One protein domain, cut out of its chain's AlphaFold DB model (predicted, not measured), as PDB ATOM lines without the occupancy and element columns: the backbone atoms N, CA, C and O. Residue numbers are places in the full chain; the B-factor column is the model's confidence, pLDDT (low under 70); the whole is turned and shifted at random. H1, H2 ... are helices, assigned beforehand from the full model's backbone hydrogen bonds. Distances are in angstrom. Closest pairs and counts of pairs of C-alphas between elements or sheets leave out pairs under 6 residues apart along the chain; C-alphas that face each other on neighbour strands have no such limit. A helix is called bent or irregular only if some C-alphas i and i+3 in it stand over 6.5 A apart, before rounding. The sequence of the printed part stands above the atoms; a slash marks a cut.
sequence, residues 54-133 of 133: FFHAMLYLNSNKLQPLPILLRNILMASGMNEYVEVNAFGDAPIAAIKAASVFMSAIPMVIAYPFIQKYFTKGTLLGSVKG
ATOM      1  N   PHE A  54     176.474 217.606 131.858       90.19
ATOM      2  CA  PHE A  54     177.375 216.471 131.932       90.19
ATOM      3  C   PHE A  54     176.712 215.175 131.446       90.19
ATOM      4  O   PHE A  54     177.298 214.429 130.664       90.19
ATOM      5  N   PHE A  55     175.495 214.890 131.918       89.62
ATOM      6  CA  PHE A  55     174.885 213.571 131.758       89.62
ATOM      7  C   PHE A  55     174.432 213.305 130.320       89.62
ATOM      8  O   PHE A  55     174.758 212.253 129.772       89.62
ATOM      9  N   HIS A  56     173.750 214.255 129.670       91.31
ATOM     10  CA  HIS A  56     173.325 214.060 128.280       91.31
ATOM     11  C   HIS A  56     174.539 214.000 127.355       91.31
ATOM     12  O   HIS A  56     174.614 213.137 126.482       91.31
ATOM     13  N   ALA A  57     175.532 214.857 127.589       89.12
ATOM     14  CA  ALA A  57     176.778 214.821 126.844       89.12
ATOM     15  C   ALA A  57     177.482 213.460 126.970       89.12
ATOM     16  O   ALA A  57     177.931 212.915 125.967       89.12
ATOM     17  N   MET A  58     177.537 212.881 128.174       86.38
ATOM     18  CA  MET A  58     178.144 211.567 128.402       86.38
ATOM     19  C   MET A  58     177.371 210.438 127.708       86.38
ATOM     20  O   MET A  58     177.986 209.496 127.219       86.38
ATOM     21  N   LEU A  59     176.039 210.518 127.669       89.94
ATOM     22  CA  LEU A  59     175.202 209.495 127.041       89.94
ATOM     23  C   LEU A  59     175.242 209.535 125.511       89.94
ATOM     24  O   LEU A  59     175.195 208.485 124.873       89.94
ATOM     25  N   TYR A  60     175.281 210.730 124.919       90.50
ATOM     26  CA  TYR A  60     175.078 210.898 123.478       90.50
ATOM     27  C   TYR A  60     176.365 211.150 122.686       90.50
ATOM     28  O   TYR A  60     176.380 210.927 121.473       90.50
ATOM     29  N   LEU A  61     177.447 211.616 123.318       88.38
ATOM     30  CA  LEU A  61     178.681 211.966 122.614       88.38
ATOM     31  C   LEU A  61     179.714 210.842 122.697       88.38
ATOM     32  O   LEU A  61     180.244 210.537 123.758       88.38
ATOM     33  N   ASN A  62     180.065 210.292 121.533       81.31
ATOM     34  CA  ASN A  62     181.074 209.232 121.402       81.31
ATOM     35  C   ASN A  62     182.444 209.733 120.907       81.31
ATOM     36  O   ASN A  62     183.411 208.978 120.899       81.31
ATOM     37  N   SER A  63     182.549 210.990 120.457       82.69
ATOM     38  CA  SER A  63     183.782 211.544 119.878       82.69
ATOM     39  C   SER A  63     184.480 212.501 120.839       82.69
ATOM     40  O   SER A  63     183.883 213.489 121.270       82.69
ATOM     41  N   ASN A  64     185.776 212.275 121.083       77.00
ATOM     42  CA  ASN A  64     186.614 213.136 121.930       77.00
ATOM     43  C   ASN A  64     186.657 214.598 121.452       77.00
ATOM     44  O   ASN A  64     186.761 215.509 122.263       77.00
ATOM     45  N   LYS A  65     186.510 214.853 120.142       84.25
ATOM     46  CA  LYS A  65     186.511 216.221 119.584       84.25
ATOM     47  C   LYS A  65     185.274 217.042 119.957       84.25
ATOM     48  O   LYS A  65     185.288 218.256 119.792       84.25
ATOM     49  N   LEU A  66     184.203 216.382 120.395       87.12
ATOM     50  CA  LEU A  66     182.933 217.015 120.749       87.12
ATOM     51  C   LEU A  66     182.712 217.063 122.265       87.12
ATOM     52  O   LEU A  66     181.655 217.504 122.702       87.12
ATOM     53  N   GLN A  67     183.673 216.595 123.069       86.00
ATOM     54  CA  GLN A  67     183.502 216.523 124.515       86.00
ATOM     55  C   GLN A  67     183.389 217.928 125.123       86.00
ATOM     56  O   GLN A  67     184.305 218.739 124.971       86.00
ATOM     57  N   PRO A  68     182.291 218.230 125.837       90.12
ATOM     58  CA  PRO A  68     182.146 219.501 126.511       90.12
ATOM     59  C   PRO A  68     182.997 219.539 127.780       90.12
ATOM     60  O   PRO A  68     183.419 218.514 128.328       90.12
ATOM     61  N   LEU A  69     183.198 220.760 128.277       89.06
ATOM     62  CA  LEU A  69     184.043 221.050 129.428       89.06
ATOM     63  C   LEU A  69     183.750 220.172 130.664       89.06
ATOM     64  O   LEU A  69     184.719 219.687 131.247       89.06
ATOM     65  N   PRO A  70     182.487 219.879 131.049       89.12
ATOM     66  CA  PRO A  70     182.203 219.015 132.199       89.12
ATOM     67  C   PRO A  70     182.753 217.586 132.065       89.12
ATOM     68  O   PRO A  70     183.204 217.009 133.054       89.12
ATOM     69  N   ILE A  71     182.758 217.011 130.854       87.88
ATOM     70  CA  ILE A  71     183.321 215.671 130.612       87.88
ATOM     71  C   ILE A  71     184.842 215.707 130.739       87.88
ATOM     72  O   ILE A  71     185.422 214.861 131.418       87.88
ATOM     73  N   LEU A  72     185.482 216.712 130.137       84.75
ATOM     74  CA  LEU A  72     186.928 216.893 130.239       84.75
ATOM     75  C   LEU A  72     187.363 217.065 131.702       84.75
ATOM     76  O   LEU A  72     188.314 216.428 132.147       84.75
ATOM     77  N   LEU A  73     186.618 217.863 132.470       86.25
ATOM     78  CA  LEU A  73     186.841 218.057 133.900       86.25
ATOM     79  C   LEU A  73     186.760 216.744 134.672       86.25
ATOM     80  O   LEU A  73     187.663 216.439 135.447       86.25
ATOM     81  N   ARG A  74     185.725 215.931 134.430       85.75
ATOM     82  CA  ARG A  74     185.623 214.599 135.039       85.75
ATOM     83  C   ARG A  74     186.837 213.739 134.702       85.75
ATOM     84  O   ARG A  74     187.373 213.101 135.603       85.75
ATOM     85  N   ASN A  75     187.271 213.724 133.444       82.50
ATOM     86  CA  ASN A  75     188.412 212.915 133.021       82.50
ATOM     87  C   ASN A  75     189.699 213.361 133.733       82.50
ATOM     88  O   ASN A  75     190.400 212.518 134.282       82.50
ATOM     89  N   ILE A  76     189.949 214.670 133.854       80.44
ATOM     90  CA  ILE A  76     191.082 215.224 134.621       80.44
ATOM     91  C   ILE A  76     190.986 214.859 136.112       80.44
ATOM     92  O   ILE A  76     191.983 214.504 136.742       80.44
ATOM     93  N   LEU A  77     189.790 214.936 136.704       81.62
ATOM     94  CA  LEU A  77     189.573 214.639 138.121       81.62
ATOM     95  C   LEU A  77     189.725 213.146 138.442       81.62
ATOM     96  O   LEU A  77     190.241 212.813 139.512       81.62
ATOM     97  N   MET A  78     189.301 212.267 137.532       80.56
ATOM     98  CA  MET A  78     189.364 210.810 137.683       80.56
ATOM     99  C   MET A  78     190.683 210.198 137.209       80.56
ATOM    100  O   MET A  78     190.976 209.064 137.576       80.56
ATOM    101  N   ALA A  79     191.482 210.926 136.429       71.25
ATOM    102  CA  ALA A  79     192.782 210.453 135.988       71.25
ATOM    103  C   ALA A  79     193.691 210.161 137.197       71.25
ATOM    104  O   ALA A  79     193.944 211.027 138.046       71.25
ATOM    105  N   SER A  80     194.182 208.921 137.253       60.00
ATOM    106  CA  SER A  80     195.160 208.444 138.241       60.00
ATOM    107  C   SER A  80     196.592 208.889 137.915       60.00
ATOM    108  O   SER A  80     197.486 208.737 138.741       60.00
ATOM    109  N   GLY A  81     196.816 209.450 136.722       57.84
ATOM    110  CA  GLY A  81     198.099 209.963 136.252       57.84
ATOM    111  C   GLY A  81     197.904 211.061 135.209       57.84
ATOM    112  O   GLY A  81     196.914 211.084 134.486       57.84
ATOM    113  N   MET A  82     198.847 211.998 135.153       57.34
ATOM    114  CA  MET A  82     198.700 213.256 134.413       57.34
ATOM    115  C   MET A  82     198.842 213.081 132.885       57.34
ATOM    116  O   MET A  82     198.259 213.839 132.121       57.34
ATOM    117  N   ASN A  83     199.521 212.014 132.446       56.75
ATOM    118  CA  ASN A  83     199.946 211.776 131.058       56.75
ATOM    119  C   ASN A  83     198.826 211.574 130.019       56.75
ATOM    120  O   ASN A  83     199.100 211.696 128.830       56.75
ATOM    121  N   GLU A  84     197.600 211.227 130.418       60.31
ATOM    122  CA  GLU A  84     196.544 210.847 129.458       60.31
ATOM    123  C   GLU A  84     195.735 212.053 128.939       60.31
ATOM    124  O   GLU A  84     195.203 212.010 127.833       60.31
ATOM    125  N   TYR A  85     195.682 213.152 129.703       59.00
ATOM    126  CA  TYR A  85     194.860 214.331 129.378       59.00
ATOM    127  C   TYR A  85     195.571 215.677 129.598       59.00
ATOM    128  O   TYR A  85     195.036 216.714 129.211       59.00
ATOM    129  N   VAL A  86     196.751 215.686 130.227       60.75
ATOM    130  CA  VAL A  86     197.491 216.899 130.599       60.75
ATOM    131  C   VAL A  86     198.953 216.728 130.184       60.75
ATOM    132  O   VAL A  86     199.625 215.800 130.627       60.75
ATOM    133  N   GLU A  87     199.478 217.619 129.339       61.91
ATOM    134  CA  GLU A  87     200.906 217.597 129.000       61.91
ATOM    135  C   GLU A  87     201.753 217.872 130.247       61.91
ATOM    136  O   GLU A  87     201.846 219.000 130.726       61.91
ATOM    137  N   VAL A  88     202.414 216.834 130.758       56.38
ATOM    138  CA  VAL A  88     203.239 216.900 131.976       56.38
ATOM    139  C   VAL A  88     204.386 217.908 131.843       56.38
ATOM    140  O   VAL A  88     204.723 218.591 132.806       56.38
ATOM    141  N   ASN A  89     204.914 218.091 130.630       59.69
ATOM    142  CA  ASN A  89     206.003 219.032 130.362       59.69
ATOM    143  C   ASN A  89     205.585 220.513 130.452       59.69
ATOM    144  O   ASN A  89     206.450 221.368 130.622       59.69
ATOM    145  N   ALA A  90     204.288 220.830 130.360       60.84
ATOM    146  CA  ALA A  90     203.791 222.209 130.415       60.84
ATOM    147  C   ALA A  90     203.556 222.715 131.852       60.84
ATOM    148  O   ALA A  90     203.526 223.924 132.077       60.84
ATOM    149  N   PHE A  91     203.399 221.807 132.824       62.12
ATOM    150  CA  PHE A  91     203.022 222.144 134.206       62.12
ATOM    151  C   PHE A  91     204.122 221.871 135.251       62.12
ATOM    152  O   PHE A  91     203.935 222.212 136.420       62.12
ATOM    153  N   GLY A  92     205.275 221.318 134.852       69.50
ATOM    154  CA  GLY A  92     206.426 221.088 135.739       69.50
ATOM    155  C   GLY A  92     206.097 220.207 136.956       69.50
ATOM    156  O   GLY A  92     205.290 219.287 136.857       69.50
ATOM    157  N   ASP A  93     206.685 220.526 138.117       70.00
ATOM    158  CA  ASP A  93     206.478 219.831 139.406       70.00
ATOM    159  C   ASP A  93     205.169 220.224 140.131       70.00
ATOM    160  O   ASP A  93     205.015 220.011 141.339       70.00
ATOM    161  N   ALA A  94     204.209 220.844 139.436       73.50
ATOM    162  CA  ALA A  94     202.962 221.268 140.060       73.50
ATOM    163  C   ALA A  94     202.174 220.058 140.616       73.50
ATOM    164  O   ALA A  94     201.933 219.086 139.893       73.50
ATOM    165  N   PRO A  95     201.698 220.107 141.877       79.94
ATOM    166  CA  PRO A  95     200.902 219.026 142.441       79.94
ATOM    167  C   PRO A  95     199.623 218.774 141.632       79.94
ATOM    168  O   PRO A  95     198.886 219.710 141.317       79.94
ATOM    169  N   ILE A  96     199.282 217.503 141.398       76.38
ATOM    170  CA  ILE A  96     198.044 217.090 140.699       76.38
ATOM    171  C   ILE A  96     196.800 217.751 141.321       76.38
ATOM    172  O   ILE A  96     195.876 218.155 140.614       76.38
ATOM    173  N   ALA A  97     196.777 217.907 142.648       81.00
ATOM    174  CA  ALA A  97     195.691 218.577 143.360       81.00
ATOM    175  C   ALA A  97     195.525 220.053 142.946       81.00
ATOM    176  O   ALA A  97     194.395 220.518 142.793       81.00
ATOM    177  N   ALA A  98     196.629 220.769 142.710       84.56
ATOM    178  CA  ALA A  98     196.602 222.157 142.257       84.56
ATOM    179  C   ALA A  98     196.049 222.265 140.828       84.56
ATOM    180  O   ALA A  98     195.226 223.135 140.556       84.56
ATOM    181  N   ILE A  99     196.418 221.336 139.939       81.31
ATOM    182  CA  ILE A  99     195.909 221.288 138.557       81.31
ATOM    183  C   ILE A  99     194.405 220.978 138.534       81.31
ATOM    184  O   ILE A  99     193.644 221.628 137.810       81.31
ATOM    185  N   LYS A 100     193.945 220.037 139.368       82.69
ATOM    186  CA  LYS A 100     192.515 219.727 139.535       82.69
ATOM    187  C   LYS A 100     191.731 220.948 140.033       82.69
ATOM    188  O   LYS A 100     190.705 221.291 139.448       82.69
ATOM    189  N   ALA A 101     192.238 221.641 141.054       87.12
ATOM    190  CA  ALA A 101     191.615 222.855 141.583       87.12
ATOM    191  C   ALA A 101     191.582 223.996 140.549       87.12
ATOM    192  O   ALA A 101     190.541 224.629 140.366       87.12
ATOM    193  N   ALA A 102     192.682 224.215 139.823       87.69
ATOM    194  CA  ALA A 102     192.766 225.221 138.767       87.69
ATOM    195  C   ALA A 102     191.781 224.937 137.623       87.69
ATOM    196  O   ALA A 102     191.121 225.855 137.142       87.69
ATOM    197  N   SER A 103     191.618 223.668 137.236       85.44
ATOM    198  CA  SER A 103     190.670 223.250 136.194       85.44
ATOM    199  C   SER A 103     189.219 223.552 136.586       85.44
ATOM    200  O   SER A 103     188.459 224.103 135.788       85.44
ATOM    201  N   VAL A 104     188.840 223.255 137.836       88.38
ATOM    202  CA  VAL A 104     187.506 223.585 138.368       88.38
ATOM    203  C   VAL A 104     187.311 225.098 138.402       88.38
ATOM    204  O   VAL A 104     186.304 225.599 137.902       88.38
ATOM    205  N   PHE A 105     188.293 225.838 138.921       90.81
ATOM    206  CA  PHE A 105     188.229 227.295 138.987       90.81
ATOM    207  C   PHE A 105     188.055 227.919 137.596       90.81
ATOM    208  O   PHE A 105     187.161 228.738 137.388       90.81
ATOM    209  N   MET A 106     188.838 227.467 136.614       89.31
ATOM    210  CA  MET A 106     188.789 227.972 135.245       89.31
ATOM    211  C   MET A 106     187.441 227.701 134.567       89.31
ATOM    212  O   MET A 106     186.952 228.547 133.820       89.31
ATOM    213  N   SER A 107     186.788 226.579 134.881       89.44
ATOM    214  CA  SER A 107     185.447 226.279 134.360       89.44
ATOM    215  C   SER A 107     184.335 227.174 134.905       89.44
ATOM    216  O   SER A 107     183.310 227.350 134.243       89.44
ATOM    217  N   ALA A 108     184.537 227.768 136.086       89.69
ATOM    218  CA  ALA A 108     183.576 228.679 136.699       89.69
ATOM    219  C   ALA A 108     183.683 230.110 136.144       89.69
ATOM    220  O   ALA A 108     182.695 230.846 136.161       89.69
ATOM    221  N   ILE A 109     184.852 230.507 135.618       91.62
ATOM    222  CA  ILE A 109     185.131 231.878 135.155       91.62
ATOM    223  C   ILE A 109     184.076 232.397 134.163       91.62
ATOM    224  O   ILE A 109     183.545 233.485 134.402       91.62
ATOM    225  N   PRO A 110     183.703 231.672 133.088       88.50
ATOM    226  CA  PRO A 110     182.742 232.191 132.114       88.50
ATOM    227  C   PRO A 110     181.374 232.487 132.734       88.50
ATOM    228  O   PRO A 110     180.744 233.491 132.403       88.50
ATOM    229  N   MET A 111     180.946 231.660 133.691       87.44
ATOM    230  CA  MET A 111     179.675 231.836 134.396       87.44
ATOM    231  C   MET A 111     179.714 233.033 135.345       87.44
ATOM    232  O   MET A 111     178.761 233.813 135.393       87.44
ATOM    233  N   VAL A 112     180.832 233.221 136.052       89.56
ATOM    234  CA  VAL A 112     181.055 234.388 136.919       89.56
ATOM    235  C   VAL A 112     181.078 235.677 136.098       89.56
ATOM    236  O   VAL A 112     180.474 236.665 136.505       89.56
ATOM    237  N   ILE A 113     181.708 235.666 134.920       90.56
ATOM    238  CA  ILE A 113     181.725 236.816 134.006       90.56
ATOM    239  C   ILE A 113     180.327 237.094 133.452       90.56
ATOM    240  O   ILE A 113     179.933 238.253 133.381       90.56
ATOM    241  N   ALA A 114     179.561 236.068 133.071       86.69
ATOM    242  CA  ALA A 114     178.211 236.237 132.531       86.69
ATOM    243  C   ALA A 114     177.223 236.815 133.561       86.69
ATOM    244  O   ALA A 114     176.307 237.560 133.196       86.69
ATOM    245  N   TYR A 115     177.424 236.515 134.847       84.81
ATOM    246  CA  TYR A 115     176.542 236.920 135.941       84.81
ATOM    247  C   TYR A 115     176.209 238.432 135.976       84.81
ATOM    248  O   TYR A 115     175.024 238.758 135.866       84.81
ATOM    249  N   PRO A 116     177.167 239.384 136.047       86.62
ATOM    250  CA  PRO A 116     176.866 240.821 136.103       86.62
ATOM    251  C   PRO A 116     176.114 241.345 134.869       86.62
ATOM    252  O   PRO A 116     175.246 242.216 134.988       86.62
ATOM    253  N   PHE A 117     176.382 240.803 133.675       83.44
ATOM    254  CA  PHE A 117     175.676 241.217 132.454       83.44
ATOM    255  C   PHE A 117     174.204 240.841 132.474       83.44
ATOM    256  O   PHE A 117     173.394 241.510 131.828       83.44
ATOM    257  N   ILE A 118     173.867 239.773 133.186       79.31
ATOM    258  CA  ILE A 118     172.519 239.235 133.242       79.31
ATOM    259  C   ILE A 118     171.779 239.786 134.467       79.31
ATOM    260  O   ILE A 118     170.604 240.144 134.360       79.31
ATOM    261  N   GLN A 119     172.470 239.963 135.598       80.44
ATOM    262  CA  GLN A 119     171.934 240.537 136.835       80.44
ATOM    263  C   GLN A 119     171.233 241.886 136.604       80.44
ATOM    264  O   GLN A 119     170.167 242.131 137.170       80.44
ATOM    265  N   LYS A 120     171.753 242.731 135.699       76.75
ATOM    266  CA  LYS A 120     171.136 244.028 135.344       76.75
ATOM    267  C   LYS A 120     169.717 243.928 134.763       76.75
ATOM    268  O   LYS A 120     169.009 244.932 134.709       76.75
ATOM    269  N   TYR A 121     169.321 242.758 134.258       75.56
ATOM    270  CA  TYR A 121     167.981 242.511 133.722       75.56
ATOM    271  C   TYR A 121     167.037 241.932 134.778       75.56
ATOM    272  O   TYR A 121     165.839 242.211 134.729       75.56
ATOM    273  N   PHE A 122     167.569 241.210 135.770       70.06
ATOM    274  CA  PHE A 122     166.792 240.725 136.910       70.06
ATOM    275  C   PHE A 122     166.267 241.873 137.773       70.06
ATOM    276  O   PHE A 122     165.090 241.875 138.118       70.06
ATOM    277  N   THR A 123     167.090 242.892 138.041       61.72
ATOM    278  CA  THR A 123     166.688 244.062 138.848       61.72
ATOM    279  C   THR A 123     165.600 244.914 138.192       61.72
ATOM    280  O   THR A 123     164.859 245.601 138.886       61.72
ATOM    281  N   LYS A 124     165.466 244.862 136.861       58.41
ATOM    282  CA  LYS A 124     164.408 245.567 136.119       58.41
ATOM    283  C   LYS A 124     163.108 244.762 136.032       58.41
ATOM    284  O   LYS A 124     162.034 245.348 136.028       58.41
ATOM    285  N   GLY A 125     163.202 243.432 135.960       55.19
ATOM    286  CA  GLY A 125     162.042 242.541 135.850       55.19
ATOM    287  C   GLY A 125     161.283 242.336 137.164       55.19
ATOM    288  O   GLY A 125     160.067 242.178 137.141       55.19
ATOM    289  N   THR A 126     161.967 242.379 138.312       50.84
ATOM    290  CA  THR A 126     161.338 242.221 139.636       50.84
ATOM    291  C   THR A 126     160.513 243.434 140.063       50.84
ATOM    292  O   THR A 126     159.505 243.265 140.746       50.84
ATOM    293  N   LEU A 127     160.874 244.642 139.617       52.00
ATOM    294  CA  LEU A 127     160.121 245.861 139.930       52.00
ATOM    295  C   LEU A 127     158.698 245.828 139.351       52.00
ATOM    296  O   LEU A 127     157.772 246.257 140.024       52.00
ATOM    297  N   LEU A 128     158.488 245.226 138.174       50.28
ATOM    298  CA  LEU A 128     157.155 245.048 137.574       50.28
ATOM    299  C   LEU A 128     156.248 244.085 138.363       50.28
ATOM    300  O   LEU A 128     155.029 244.209 138.300       50.28
ATOM    301  N   GLY A 129     156.824 243.146 139.121       49.00
ATOM    302  CA  GLY A 129     156.070 242.238 139.993       49.00
ATOM    303  C   GLY A 129     155.727 242.826 141.366       49.00
ATOM    304  O   GLY A 129     154.871 242.278 142.052       49.00
ATOM    305  N   SER A 130     156.377 243.929 141.760       40.22
ATOM    306  CA  SER A 130     156.224 244.546 143.084       40.22
ATOM    307  C   SER A 130     155.216 245.699 143.125       40.22
ATOM    308  O   SER A 130     154.823 246.093 144.217       40.22
ATOM    309  N   VAL A 131     154.756 246.221 141.979       44.44
ATOM    310  CA  VAL A 131     153.733 247.294 141.919       44.44
ATOM    311  C   VAL A 131     152.306 246.721 141.899       44.44
ATOM    312  O   VAL A 131     151.440 247.158 141.147       44.44
ATOM    313  N   LYS A 132     152.071 245.676 142.696       40.19
ATOM    314  CA  LYS A 132     150.729 245.154 143.015       40.19
ATOM    315  C   LYS A 132     150.416 245.242 144.518       40.19
ATOM    316  O   LYS A 132     149.532 244.535 144.994       40.19
ATOM    317  N   GLY A 133     151.133 246.107 145.236       35.47
ATOM    318  CA  GLY A 133     150.823 246.550 146.596       35.47
ATOM    319  C   GLY A 133     150.612 248.051 146.618       35.47
ATOM    320  O   GLY A 133     151.372 248.736 145.895       35.47
TER     321      GLY A 133
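This is residues 54 to 133 of the 133 residues of the protein "L-arabinose transport system permease protein AraQ" of bioreactor metagenome (UniProt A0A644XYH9). A small head, in which H2 packs side by side with H4a, the first arm of a long bent helix, has residues 108 to 133 sticking out as a long arm. H1 crosses near H2; short H3 lies between H2 and H4 along the chain. The 80 residues printed, all helix in class with four named helices H1 to H4, are extended: radius of gyration of the C-alphas 19.3 A, spans 62 by 32 by 17 A.

Start at H1, residues 55 to 60, close but not clearly touching H2, residues 69 to 78: the closest C-alphas, Met 58 and Ile 71, are 7.0 A apart. H3, residues 88 to 91, touches no helix. H4, residues 96 to 130, one helix by its hydrogen bonds, is bent: C-alphas 107 and 110 are 6.9 A apart. Its arms, H4a to residue 107 and H4b from 110, stand at a steep tilt of 41 degrees. H2 touches H4a, closest at C-alphas Leu 77 and Lys 100, 6.0 A, with a shallow tilt of 13 degrees, opposite ways. H4b is irregular, C-alphas 113 and 116 being 6.6 A apart. Every O i to N i+4 pair is within hydrogen-bond range in H1, H2 and H4a; H4b has 8 of 17, and 11 of 18 O i to N i+3 pairs; H3 is too short.

Find C-alpha 55 at (174.885, 213.571, 131.758), where H1 begins, 8.7 A long; H2 is 14.2 A, H3 5.7 A, H4a 16.8 A. H4b runs 31.2 A to C-alpha 130 at (156.224, 244.546, 143.084).

The printed part has no cut and no long link; pLDDT is under 70 at residues 80 to 92 and 123 to 133.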